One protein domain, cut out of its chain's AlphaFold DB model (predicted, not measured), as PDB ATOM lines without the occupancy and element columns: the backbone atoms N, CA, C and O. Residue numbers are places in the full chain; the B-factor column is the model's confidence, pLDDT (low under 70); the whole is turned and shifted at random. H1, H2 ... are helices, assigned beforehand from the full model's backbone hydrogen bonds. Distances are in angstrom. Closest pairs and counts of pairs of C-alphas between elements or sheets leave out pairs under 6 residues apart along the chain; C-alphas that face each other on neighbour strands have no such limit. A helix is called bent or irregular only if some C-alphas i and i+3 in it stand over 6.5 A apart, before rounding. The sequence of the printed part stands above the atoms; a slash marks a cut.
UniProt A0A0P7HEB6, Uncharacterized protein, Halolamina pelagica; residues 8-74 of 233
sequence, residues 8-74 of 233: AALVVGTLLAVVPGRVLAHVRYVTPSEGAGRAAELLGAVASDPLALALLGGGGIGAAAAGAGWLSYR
ATOM      1  N   ALA A   8      -4.557 -50.323 -44.181       59.53
ATOM      2  CA  ALA A   8      -3.245 -49.804 -44.570       59.53
ATOM      3  C   ALA A   8      -2.325 -49.596 -43.358       59.53
ATOM      4  O   ALA A   8      -1.169 -49.999 -43.402       59.53
ATOM      5  N   ALA A   9      -2.840 -49.040 -42.257       63.34
ATOM      6  CA  ALA A   9      -2.080 -48.866 -41.020       63.34
ATOM      7  C   ALA A   9      -1.671 -50.209 -40.398       63.34
ATOM      8  O   ALA A   9      -0.550 -50.347 -39.916       63.34
ATOM      9  N   LEU A  10      -2.546 -51.217 -40.462       70.50
ATOM     10  CA  LEU A  10      -2.249 -52.567 -39.986       70.50
ATOM     11  C   LEU A  10      -1.196 -53.236 -40.875       70.50
ATOM     12  O   LEU A  10      -0.224 -53.768 -40.355       70.50
ATOM     13  N   VAL A  11      -1.311 -53.133 -42.202       70.56
ATOM     14  CA  VAL A  11      -0.309 -53.647 -43.156       70.56
ATOM     15  C   VAL A  11       1.046 -52.968 -42.959       70.56
ATOM     16  O   VAL A  11       2.057 -53.658 -42.865       70.56
ATOM     17  N   VAL A  12       1.074 -51.640 -42.827       71.12
ATOM     18  CA  VAL A  12       2.291 -50.862 -42.558       71.12
ATOM     19  C   VAL A  12       2.890 -51.242 -41.204       71.12
ATOM     20  O   VAL A  12       4.087 -51.503 -41.136       71.12
ATOM     21  N   GLY A  13       2.076 -51.374 -40.155       68.06
ATOM     22  CA  GLY A  13       2.520 -51.828 -38.834       68.06
ATOM     23  C   GLY A  13       3.069 -53.257 -38.842       68.06
ATOM     24  O   GLY A  13       4.088 -53.531 -38.216       68.06
ATOM     25  N   THR A  14       2.458 -54.159 -39.615       64.62
ATOM     26  CA  THR A  14       2.935 -55.545 -39.759       64.62
ATOM     27  C   THR A  14       4.236 -55.601 -40.566       64.62
ATOM     28  O   THR A  14       5.160 -56.325 -40.200       64.62
ATOM     29  N   LEU A  15       4.358 -54.793 -41.626       57.59
ATOM     30  CA  LEU A  15       5.604 -54.603 -42.377       57.59
ATOM     31  C   LEU A  15       6.711 -54.065 -41.464       57.59
ATOM     32  O   LEU A  15       7.780 -54.658 -41.398       57.59
ATOM     33  N   LEU A  16       6.441 -53.013 -40.693       61.50
ATOM     34  CA  LEU A  16       7.390 -52.431 -39.738       61.50
ATOM     35  C   LEU A  16       7.800 -53.402 -38.623       61.50
ATOM     36  O   LEU A  16       8.915 -53.294 -38.127       61.50
ATOM     37  N   ALA A  17       6.948 -54.360 -38.247       61.59
ATOM     38  CA  ALA A  17       7.265 -55.361 -37.229       61.59
ATOM     39  C   ALA A  17       8.087 -56.550 -37.768       61.59
ATOM     40  O   ALA A  17       8.931 -57.092 -37.058       61.59
ATOM     41  N   VAL A  18       7.866 -56.966 -39.021       61.12
ATOM     42  CA  VAL A  18       8.492 -58.175 -39.602       61.12
ATOM     43  C   VAL A  18       9.769 -57.858 -40.389       61.12
ATOM     44  O   VAL A  18      10.702 -58.663 -40.428       61.12
ATOM     45  N   VAL A  19       9.840 -56.681 -41.010       59.78
ATOM     46  CA  VAL A  19      10.986 -56.241 -41.819       59.78
ATOM     47  C   VAL A  19      12.290 -56.115 -41.013       59.78
ATOM     48  O   VAL A  19      13.306 -56.587 -41.522       59.78
ATOM     49  N   PRO A  20      12.323 -55.600 -39.764       64.44
ATOM     50  CA  PRO A  20      13.577 -55.392 -39.034       64.44
ATOM     51  C   PRO A  20      14.374 -56.681 -38.817       64.44
ATOM     52  O   PRO A  20      15.589 -56.689 -38.995       64.44
ATOM     53  N   GLY A  21      13.698 -57.793 -38.504       61.66
ATOM     54  CA  GLY A  21      14.354 -59.088 -38.301       61.66
ATOM     55  C   GLY A  21      14.986 -59.642 -39.582       61.66
ATOM     56  O   GLY A  21      16.097 -60.171 -39.551       61.66
ATOM     57  N   ARG A  22      14.319 -59.462 -40.729       62.97
ATOM     58  CA  ARG A  22      14.838 -59.872 -42.046       62.97
ATOM     59  C   ARG A  22      15.971 -58.966 -42.522       62.97
ATOM     60  O   ARG A  22      16.961 -59.458 -43.053       62.97
ATOM     61  N   VAL A  23      15.849 -57.661 -42.280       65.06
ATOM     62  CA  VAL A  23      16.888 -56.668 -42.582       65.06
ATOM     63  C   VAL A  23      18.141 -56.945 -41.759       65.06
ATOM     64  O   VAL A  23      19.231 -56.971 -42.317       65.06
ATOM     65  N   LEU A  24      18.010 -57.252 -40.468       65.44
ATOM     66  CA  LEU A  24      19.155 -57.571 -39.617       65.44
ATOM     67  C   LEU A  24      19.854 -58.872 -40.043       65.44
ATOM     68  O   LEU A  24      21.080 -58.950 -40.017       65.44
ATOM     69  N   ALA A  25      19.088 -59.880 -40.471       65.12
ATOM     70  CA  ALA A  25      19.634 -61.122 -41.014       65.12
ATOM     71  C   ALA A  25      20.384 -60.895 -42.341       65.12
ATOM     72  O   ALA A  25      21.480 -61.421 -42.516       65.12
ATOM     73  N   HIS A  26      19.851 -60.056 -43.235       68.44
ATOM     74  CA  HIS A  26      20.519 -59.679 -44.483       68.44
ATOM     75  C   HIS A  26      21.780 -58.834 -44.241       68.44
ATOM     76  O   HIS A  26      22.817 -59.072 -44.849       68.44
ATOM     77  N   VAL A  27      21.742 -57.895 -43.293       64.88
ATOM     78  CA  VAL A  27      22.925 -57.114 -42.900       64.88
ATOM     79  C   VAL A  27      24.005 -58.037 -42.332       64.88
ATOM     80  O   VAL A  27      25.161 -57.924 -42.723       64.88
ATOM     81  N   ARG A  28      23.655 -59.018 -41.494       67.44
ATOM     82  CA  ARG A  28      24.615 -60.032 -41.013       67.44
ATOM     83  C   ARG A  28      25.149 -60.947 -42.117       67.44
ATOM     84  O   ARG A  28      26.244 -61.471 -41.970       67.44
ATOM     85  N   TYR A  29      24.393 -61.141 -43.193       65.75
ATOM     86  CA  TYR A  29      24.824 -61.912 -44.358       65.75
ATOM     87  C   TYR A  29      25.857 -61.155 -45.208       65.75
ATOM     88  O   TYR A  29      26.824 -61.752 -45.672       65.75
ATOM     89  N   VAL A  30      25.670 -59.846 -45.399       68.62
ATOM     90  CA  VAL A  30      26.525 -59.032 -46.282       68.62
ATOM     91  C   VAL A  30      27.718 -58.413 -45.544       68.62
ATOM     92  O   VAL A  30      28.743 -58.131 -46.161       68.62
ATOM     93  N   THR A  31      27.616 -58.204 -44.228       62.22
ATOM     94  CA  THR A  31      28.658 -57.513 -43.454       62.22
ATOM     95  C   THR A  31      29.530 -58.514 -42.690       62.22
ATOM     96  O   THR A  31      28.984 -59.309 -41.923       62.22
ATOM     97  N   PRO A  32      30.872 -58.471 -42.817       57.34
ATOM     98  CA  PRO A  32      31.753 -59.263 -41.962       57.34
ATOM     99  C   PRO A  32      31.538 -58.908 -40.478       57.34
ATOM    100  O   PRO A  32      31.177 -57.776 -40.140       57.34
ATOM    101  N   SER A  33      31.751 -59.885 -39.591       58.16
ATOM    102  CA  SER A  33      31.367 -59.878 -38.165       58.16
ATOM    103  C   SER A  33      31.903 -58.708 -37.328       58.16
ATOM    104  O   SER A  33      31.426 -58.485 -36.219       58.16
ATOM    105  N   GLU A  34      32.840 -57.924 -37.855       56.66
ATOM    106  CA  GLU A  34      33.483 -56.805 -37.157       56.66
ATOM    107  C   GLU A  34      32.721 -55.467 -37.289       56.66
ATOM    108  O   GLU A  34      33.111 -54.464 -36.697       56.66
ATOM    109  N   GLY A  35      31.614 -55.423 -38.049       53.00
ATOM    110  CA  GLY A  35      30.895 -54.179 -38.379       53.00
ATOM    111  C   GLY A  35      29.551 -53.932 -37.677       53.00
ATOM    112  O   GLY A  35      28.981 -52.854 -37.839       53.00
ATOM    113  N   ALA A  36      29.013 -54.887 -36.911       53.50
ATOM    114  CA  ALA A  36      27.616 -54.840 -36.449       53.50
ATOM    115  C   ALA A  36      27.282 -53.660 -35.506       53.50
ATOM    116  O   ALA A  36      26.145 -53.190 -35.504       53.50
ATOM    117  N   GLY A  37      28.261 -53.135 -34.756       57.41
ATOM    118  CA  GLY A  37      28.081 -51.944 -33.909       57.41
ATOM    119  C   GLY A  37      27.905 -50.633 -34.690       57.41
ATOM    120  O   GLY A  37      27.298 -49.691 -34.190       57.41
ATOM    121  N   ARG A  38      28.353 -50.585 -35.949       64.25
ATOM    122  CA  ARG A  38      28.437 -49.358 -36.758       64.25
ATOM    123  C   ARG A  38      27.106 -48.931 -37.376       64.25
ATOM    124  O   ARG A  38      26.932 -47.766 -37.702       64.25
ATOM    125  N   ALA A  39      26.161 -49.858 -37.546       65.06
ATOM    126  CA  ALA A  39      24.878 -49.573 -38.192       65.06
ATOM    127  C   ALA A  39      23.932 -48.751 -37.300       65.06
ATOM    128  O   ALA A  39      23.281 -47.830 -37.784       65.06
ATOM    129  N   ALA A  40      23.869 -49.057 -35.999       69.12
ATOM    130  CA  ALA A  40      23.063 -48.288 -35.048       69.12
ATOM    131  C   ALA A  40      23.642 -46.884 -34.831       69.12
ATOM    132  O   ALA A  40      22.897 -45.912 -34.763       69.12
ATOM    133  N   GLU A  41      24.969 -46.779 -34.795       76.19
ATOM    134  CA  GLU A  41      25.692 -45.510 -34.722       76.19
ATOM    135  C   GLU A  41      25.480 -44.667 -35.989       76.19
ATOM    136  O   GLU A  41      25.181 -43.481 -35.892       76.19
ATOM    137  N   LEU A  42      25.513 -45.291 -37.174       75.06
ATOM    138  CA  LEU A  42      25.180 -44.646 -38.447       75.06
ATOM    139  C   LEU A  42      23.727 -44.148 -38.468       75.06
ATOM    140  O   LEU A  42      23.477 -43.009 -38.847       75.06
ATOM    141  N   LEU A  43      22.764 -44.975 -38.053       78.88
ATOM    142  CA  LEU A  43      21.351 -44.585 -37.996       78.88
ATOM    143  C   LEU A  43      21.115 -43.466 -36.977       78.88
ATOM    144  O   LEU A  43      20.357 -42.544 -37.259       78.88
ATOM    145  N   GLY A  44      21.790 -43.521 -35.828       83.94
ATOM    146  CA  GLY A  44      21.789 -42.453 -34.833       83.94
ATOM    147  C   GLY A  44      22.372 -41.155 -35.388       83.94
ATOM    148  O   GLY A  44      21.770 -40.098 -35.219       83.94
ATOM    149  N   ALA A  45      23.489 -41.226 -36.115       83.38
ATOM    150  CA  ALA A  45      24.113 -40.075 -36.763       83.38
ATOM    151  C   ALA A  45      23.205 -39.458 -37.839       83.38
ATOM    152  O   ALA A  45      23.001 -38.248 -37.844       83.38
ATOM    153  N   VAL A  46      22.586 -40.284 -38.690       85.00
ATOM    154  CA  VAL A  46      21.625 -39.834 -39.713       85.00
ATOM    155  C   VAL A  46      20.374 -39.228 -39.078       85.00
ATOM    156  O   VAL A  46      19.874 -38.225 -39.572       85.00
ATOM    157  N   ALA A  47      19.871 -39.800 -37.981       85.31
ATOM    158  CA  ALA A  47      18.705 -39.275 -37.271       85.31
ATOM    159  C   ALA A  47      18.995 -37.972 -36.508       85.31
ATOM    160  O   ALA A  47      18.072 -37.211 -36.229       85.31
ATOM    161  N   SER A  48      20.259 -37.722 -36.164       89.25
ATOM    162  CA  SER A  48      20.682 -36.524 -35.431       89.25
ATOM    163  C   SER A  48      21.065 -35.366 -36.355       89.25
ATOM    164  O   SER A  48      21.117 -34.225 -35.902       89.25
ATOM    165  N   ASP A  49      21.322 -35.639 -37.638       90.94
ATOM    166  CA  ASP A  49      21.637 -34.624 -38.641       90.94
ATOM    167  C   ASP A  49      20.362 -34.169 -39.391       90.94
ATOM    168  O   ASP A  49      19.789 -34.928 -40.183       90.94
ATOM    169  N   PRO A  50      19.902 -32.916 -39.190       88.06
ATOM    170  CA  PRO A  50      18.702 -32.403 -39.846       88.06
ATOM    171  C   PRO A  50      18.841 -32.335 -41.372       88.06
ATOM    172  O   PRO A  50      17.837 -32.461 -42.077       88.06
ATOM    173  N   LEU A  51      20.058 -32.173 -41.902       90.19
ATOM    174  CA  LEU A  51      20.300 -32.176 -43.342       90.19
ATOM    175  C   LEU A  51      20.148 -33.590 -43.911       90.19
ATOM    176  O   LEU A  51      19.485 -33.765 -44.935       90.19
ATOM    177  N   ALA A  52      20.701 -34.601 -43.238       85.75
ATOM    178  CA  ALA A  52      20.557 -35.998 -43.640       85.75
ATOM    179  C   ALA A  52      19.086 -36.439 -43.635       85.75
ATOM    180  O   ALA A  52      18.626 -37.064 -44.593       85.75
ATOM    181  N   LEU A  53      18.316 -36.049 -42.614       90.00
ATOM    182  CA  LEU A  53      16.873 -36.296 -42.564       90.00
ATOM    183  C   LEU A  53      16.112 -35.573 -43.678       90.00
ATOM    184  O   LEU A  53      15.231 -36.173 -44.297       90.00
ATOM    185  N   ALA A  54      16.445 -34.313 -43.964       90.69
ATOM    186  CA  ALA A  54      15.806 -33.550 -45.032       90.69
ATOM    187  C   ALA A  54      16.102 -34.141 -46.417       90.69
ATOM    188  O   ALA A  54      15.199 -34.240 -47.246       90.69
ATOM    189  N   LEU A  55      17.335 -34.584 -46.661       90.06
ATOM    190  CA  LEU A  55      17.733 -35.236 -47.908       90.06
ATOM    191  C   LEU A  55      17.071 -36.606 -48.068       90.06
ATOM    192  O   LEU A  55      16.553 -36.913 -49.140       90.06
ATOM    193  N   LEU A  56      17.046 -37.415 -47.009       88.00
ATOM    194  CA  LEU A  56      16.450 -38.749 -47.044       88.00
ATOM    195  C   LEU A  56      14.924 -38.675 -47.179       88.00
ATOM    196  O   LEU A  56      14.340 -39.323 -48.048       88.00
ATOM    197  N   GLY A  57      14.279 -37.854 -46.351       90.88
ATOM    198  CA  GLY A  57      12.836 -37.641 -46.377       90.88
ATOM    199  C   GLY A  57      12.387 -36.935 -47.653       90.88
ATOM    200  O   GLY A  57      11.487 -37.413 -48.339       90.88
ATOM    201  N   GLY A  58      13.049 -35.839 -48.020       92.38
ATOM    202  CA  GLY A  58      12.760 -35.078 -49.232       92.38
ATOM    203  C   GLY A  58      13.026 -35.876 -50.506       92.38
ATOM    204  O   GLY A  58      12.197 -35.867 -51.410       92.38
ATOM    205  N   GLY A  59      14.126 -36.631 -50.564       92.56
ATOM    206  CA  GLY A  59      14.433 -37.533 -51.674       92.56
ATOM    207  C   GLY A  59      13.429 -38.678 -51.786       92.56
ATOM    208  O   GLY A  59      12.951 -38.965 -52.881       92.56
ATOM    209  N   GLY A  60      13.037 -39.283 -50.661       91.31
ATOM    210  CA  GLY A  60      12.017 -40.331 -50.625       91.31
ATOM    211  C   GLY A  60      10.640 -39.834 -51.069       91.31
ATOM    212  O   GLY A  60      10.007 -40.447 -51.930       91.31
ATOM    213  N   ILE A  61      10.193 -38.692 -50.540       94.75
ATOM    214  CA  ILE A  61       8.929 -38.050 -50.935       94.75
ATOM    215  C   ILE A  61       8.990 -37.609 -52.398       94.75
ATOM    216  O   ILE A  61       8.042 -37.841 -53.141       94.75
ATOM    217  N   GLY A  62      10.104 -37.022 -52.833       94.69
ATOM    218  CA  GLY A  62      10.321 -36.599 -54.212       94.69
ATOM    219  C   GLY A  62      10.270 -37.772 -55.188       94.69
ATOM    220  O   GLY A  62       9.566 -37.696 -56.190       94.69
ATOM    221  N   ALA A  63      10.930 -38.886 -54.868       91.62
ATOM    222  CA  ALA A  63      10.872 -40.112 -55.661       91.62
ATOM    223  C   ALA A  63       9.458 -40.711 -55.689       91.62
ATOM    224  O   ALA A  63       8.990 -41.125 -56.748       91.62
ATOM    225  N   ALA A  64       8.747 -40.715 -54.557       91.88
ATOM    226  CA  ALA A  64       7.367 -41.186 -54.489       91.88
ATOM    227  C   ALA A  64       6.414 -40.295 -55.300       91.88
ATOM    228  O   ALA A  64       5.572 -40.811 -56.029       91.88
ATOM    229  N   ALA A  65       6.567 -38.972 -55.223       92.44
ATOM    230  CA  ALA A  65       5.781 -38.009 -55.986       92.44
ATOM    231  C   ALA A  65       6.093 -38.087 -57.485       92.44
ATOM    232  O   ALA A  65       5.172 -38.076 -58.297       92.44
ATOM    233  N   ALA A  66       7.365 -38.238 -57.858       88.25
ATOM    234  CA  ALA A  66       7.776 -38.463 -59.238       88.25
ATOM    235  C   ALA A  66       7.224 -39.790 -59.772       88.25
ATOM    236  O   ALA A  66       6.693 -39.827 -60.878       88.25
ATOM    237  N   GLY A  67       7.281 -40.861 -58.975       86.31
ATOM    238  CA  GLY A  67       6.710 -42.162 -59.312       86.31
ATOM    239  C   GLY A  67       5.190 -42.109 -59.461       86.31
ATOM    240  O   GLY A  67       4.660 -42.565 -60.469       86.31
ATOM    241  N   ALA A  68       4.482 -41.501 -58.508       86.12
ATOM    242  CA  ALA A  68       3.033 -41.314 -58.557       86.12
ATOM    243  C   ALA A  68       2.610 -40.416 -59.728       86.12
ATOM    244  O   ALA A  68       1.654 -40.735 -60.431       86.12
ATOM    245  N   GLY A  69       3.356 -39.339 -59.982       87.56
ATOM    246  CA  GLY A  69       3.186 -38.473 -61.141       87.56
ATOM    247  C   GLY A  69       3.350 -39.266 -62.432       87.56
ATOM    248  O   GLY A  69       2.425 -39.333 -63.235       87.56
ATOM    249  N   TRP A  70       4.472 -39.962 -62.600       75.94
ATOM    250  CA  TRP A  70       4.734 -40.801 -63.768       75.94
ATOM    251  C   TRP A  70       3.639 -41.860 -63.992       75.94
ATOM    252  O   TRP A  70       3.156 -42.014 -65.115       75.94
ATOM    253  N   LEU A  71       3.176 -42.514 -62.922       79.62
ATOM    254  CA  LEU A  71       2.065 -43.473 -62.950       79.62
ATOM    255  C   LEU A  71       0.720 -42.825 -63.312       79.62
ATOM    256  O   LEU A  71      -0.117 -43.479 -63.926       79.62
ATOM    257  N   SER A  72       0.501 -41.559 -62.948       79.56
ATOM    258  CA  SER A  72      -0.740 -40.831 -63.244       79.56
ATOM    259  C   SER A  72      -0.860 -40.399 -64.709       79.56
ATOM    260  O   SER A  72      -1.973 -40.298 -65.220       79.56
ATOM    261  N   TYR A  73       0.267 -40.193 -65.401       76.94
ATOM    262  CA  TYR A  73       0.289 -39.733 -66.797       76.94
ATOM    263  C   TYR A  73       0.335 -40.864 -67.830       76.94
ATOM    264  O   TYR A  73       0.094 -40.610 -69.011       76.94
ATOM    265  N   ARG A  74       0.646 -42.107 -67.434       69.31
ATOM    266  CA  ARG A  74       0.757 -43.233 -68.372       69.31
ATOM    267  C   ARG A  74      -0.406 -44.219 -68.264       69.31
ATOM    268  O   ARG A  74      -0.781 -44.614 -67.160       69.31
TER     269      ARG A  74
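What this domain is: This is residues 8 to 74 of the 233 residues of an uncharacterized protein of Halolamina pelagica (UniProt A0A0P7HEB6). Three helices in an open frame: the longest, H3, makes a nearly square corner with H2, and bent H1 touches neither. The printed part has 67 residues with H1, H2, H3 in chain order, all helix, only just loose, close to extended, with radius of gyration of the C-alphas 15.9 A and spans of 47 by 29 by 22 A.

How they stand to each other: H3, residues 50 to 73, by residues 52 to 53 alone only just touches H2, residues 38 to 48, only at the corner, with 3 pairs of C-alphas within 8 A; closest are the C-alphas of Val 46 and Ala 52, 5.6 A apart. Their lines are about perpendicular, 85 degrees. H1, residues 8 to 30, one helix by its hydrogen bonds, is bent: C-alphas 17 and 20 are 6.6 A apart. Its arms H1a, residues 8 to 17, and H1b, residues 20 to 30, stand at a steep tilt of 44 degrees, both apart from H2 and H3. Every O i to N i+4 pair in H1a, H1b, H2 and H3 is within hydrogen-bond range.

Where its parts are: H3 measures 33.5 A, ending at C-alpha 73 (0.289, -39.733, -66.797); H2 15.1 A; H1b 15.3 A; H1a 14.0 A, from C-alpha 8 (-3.245, -49.804, -44.570).

The domain as a whole: The printed part has no cut and no long link; pLDDT is under 70 at residues 8 to 9, 13 to 40 and 74.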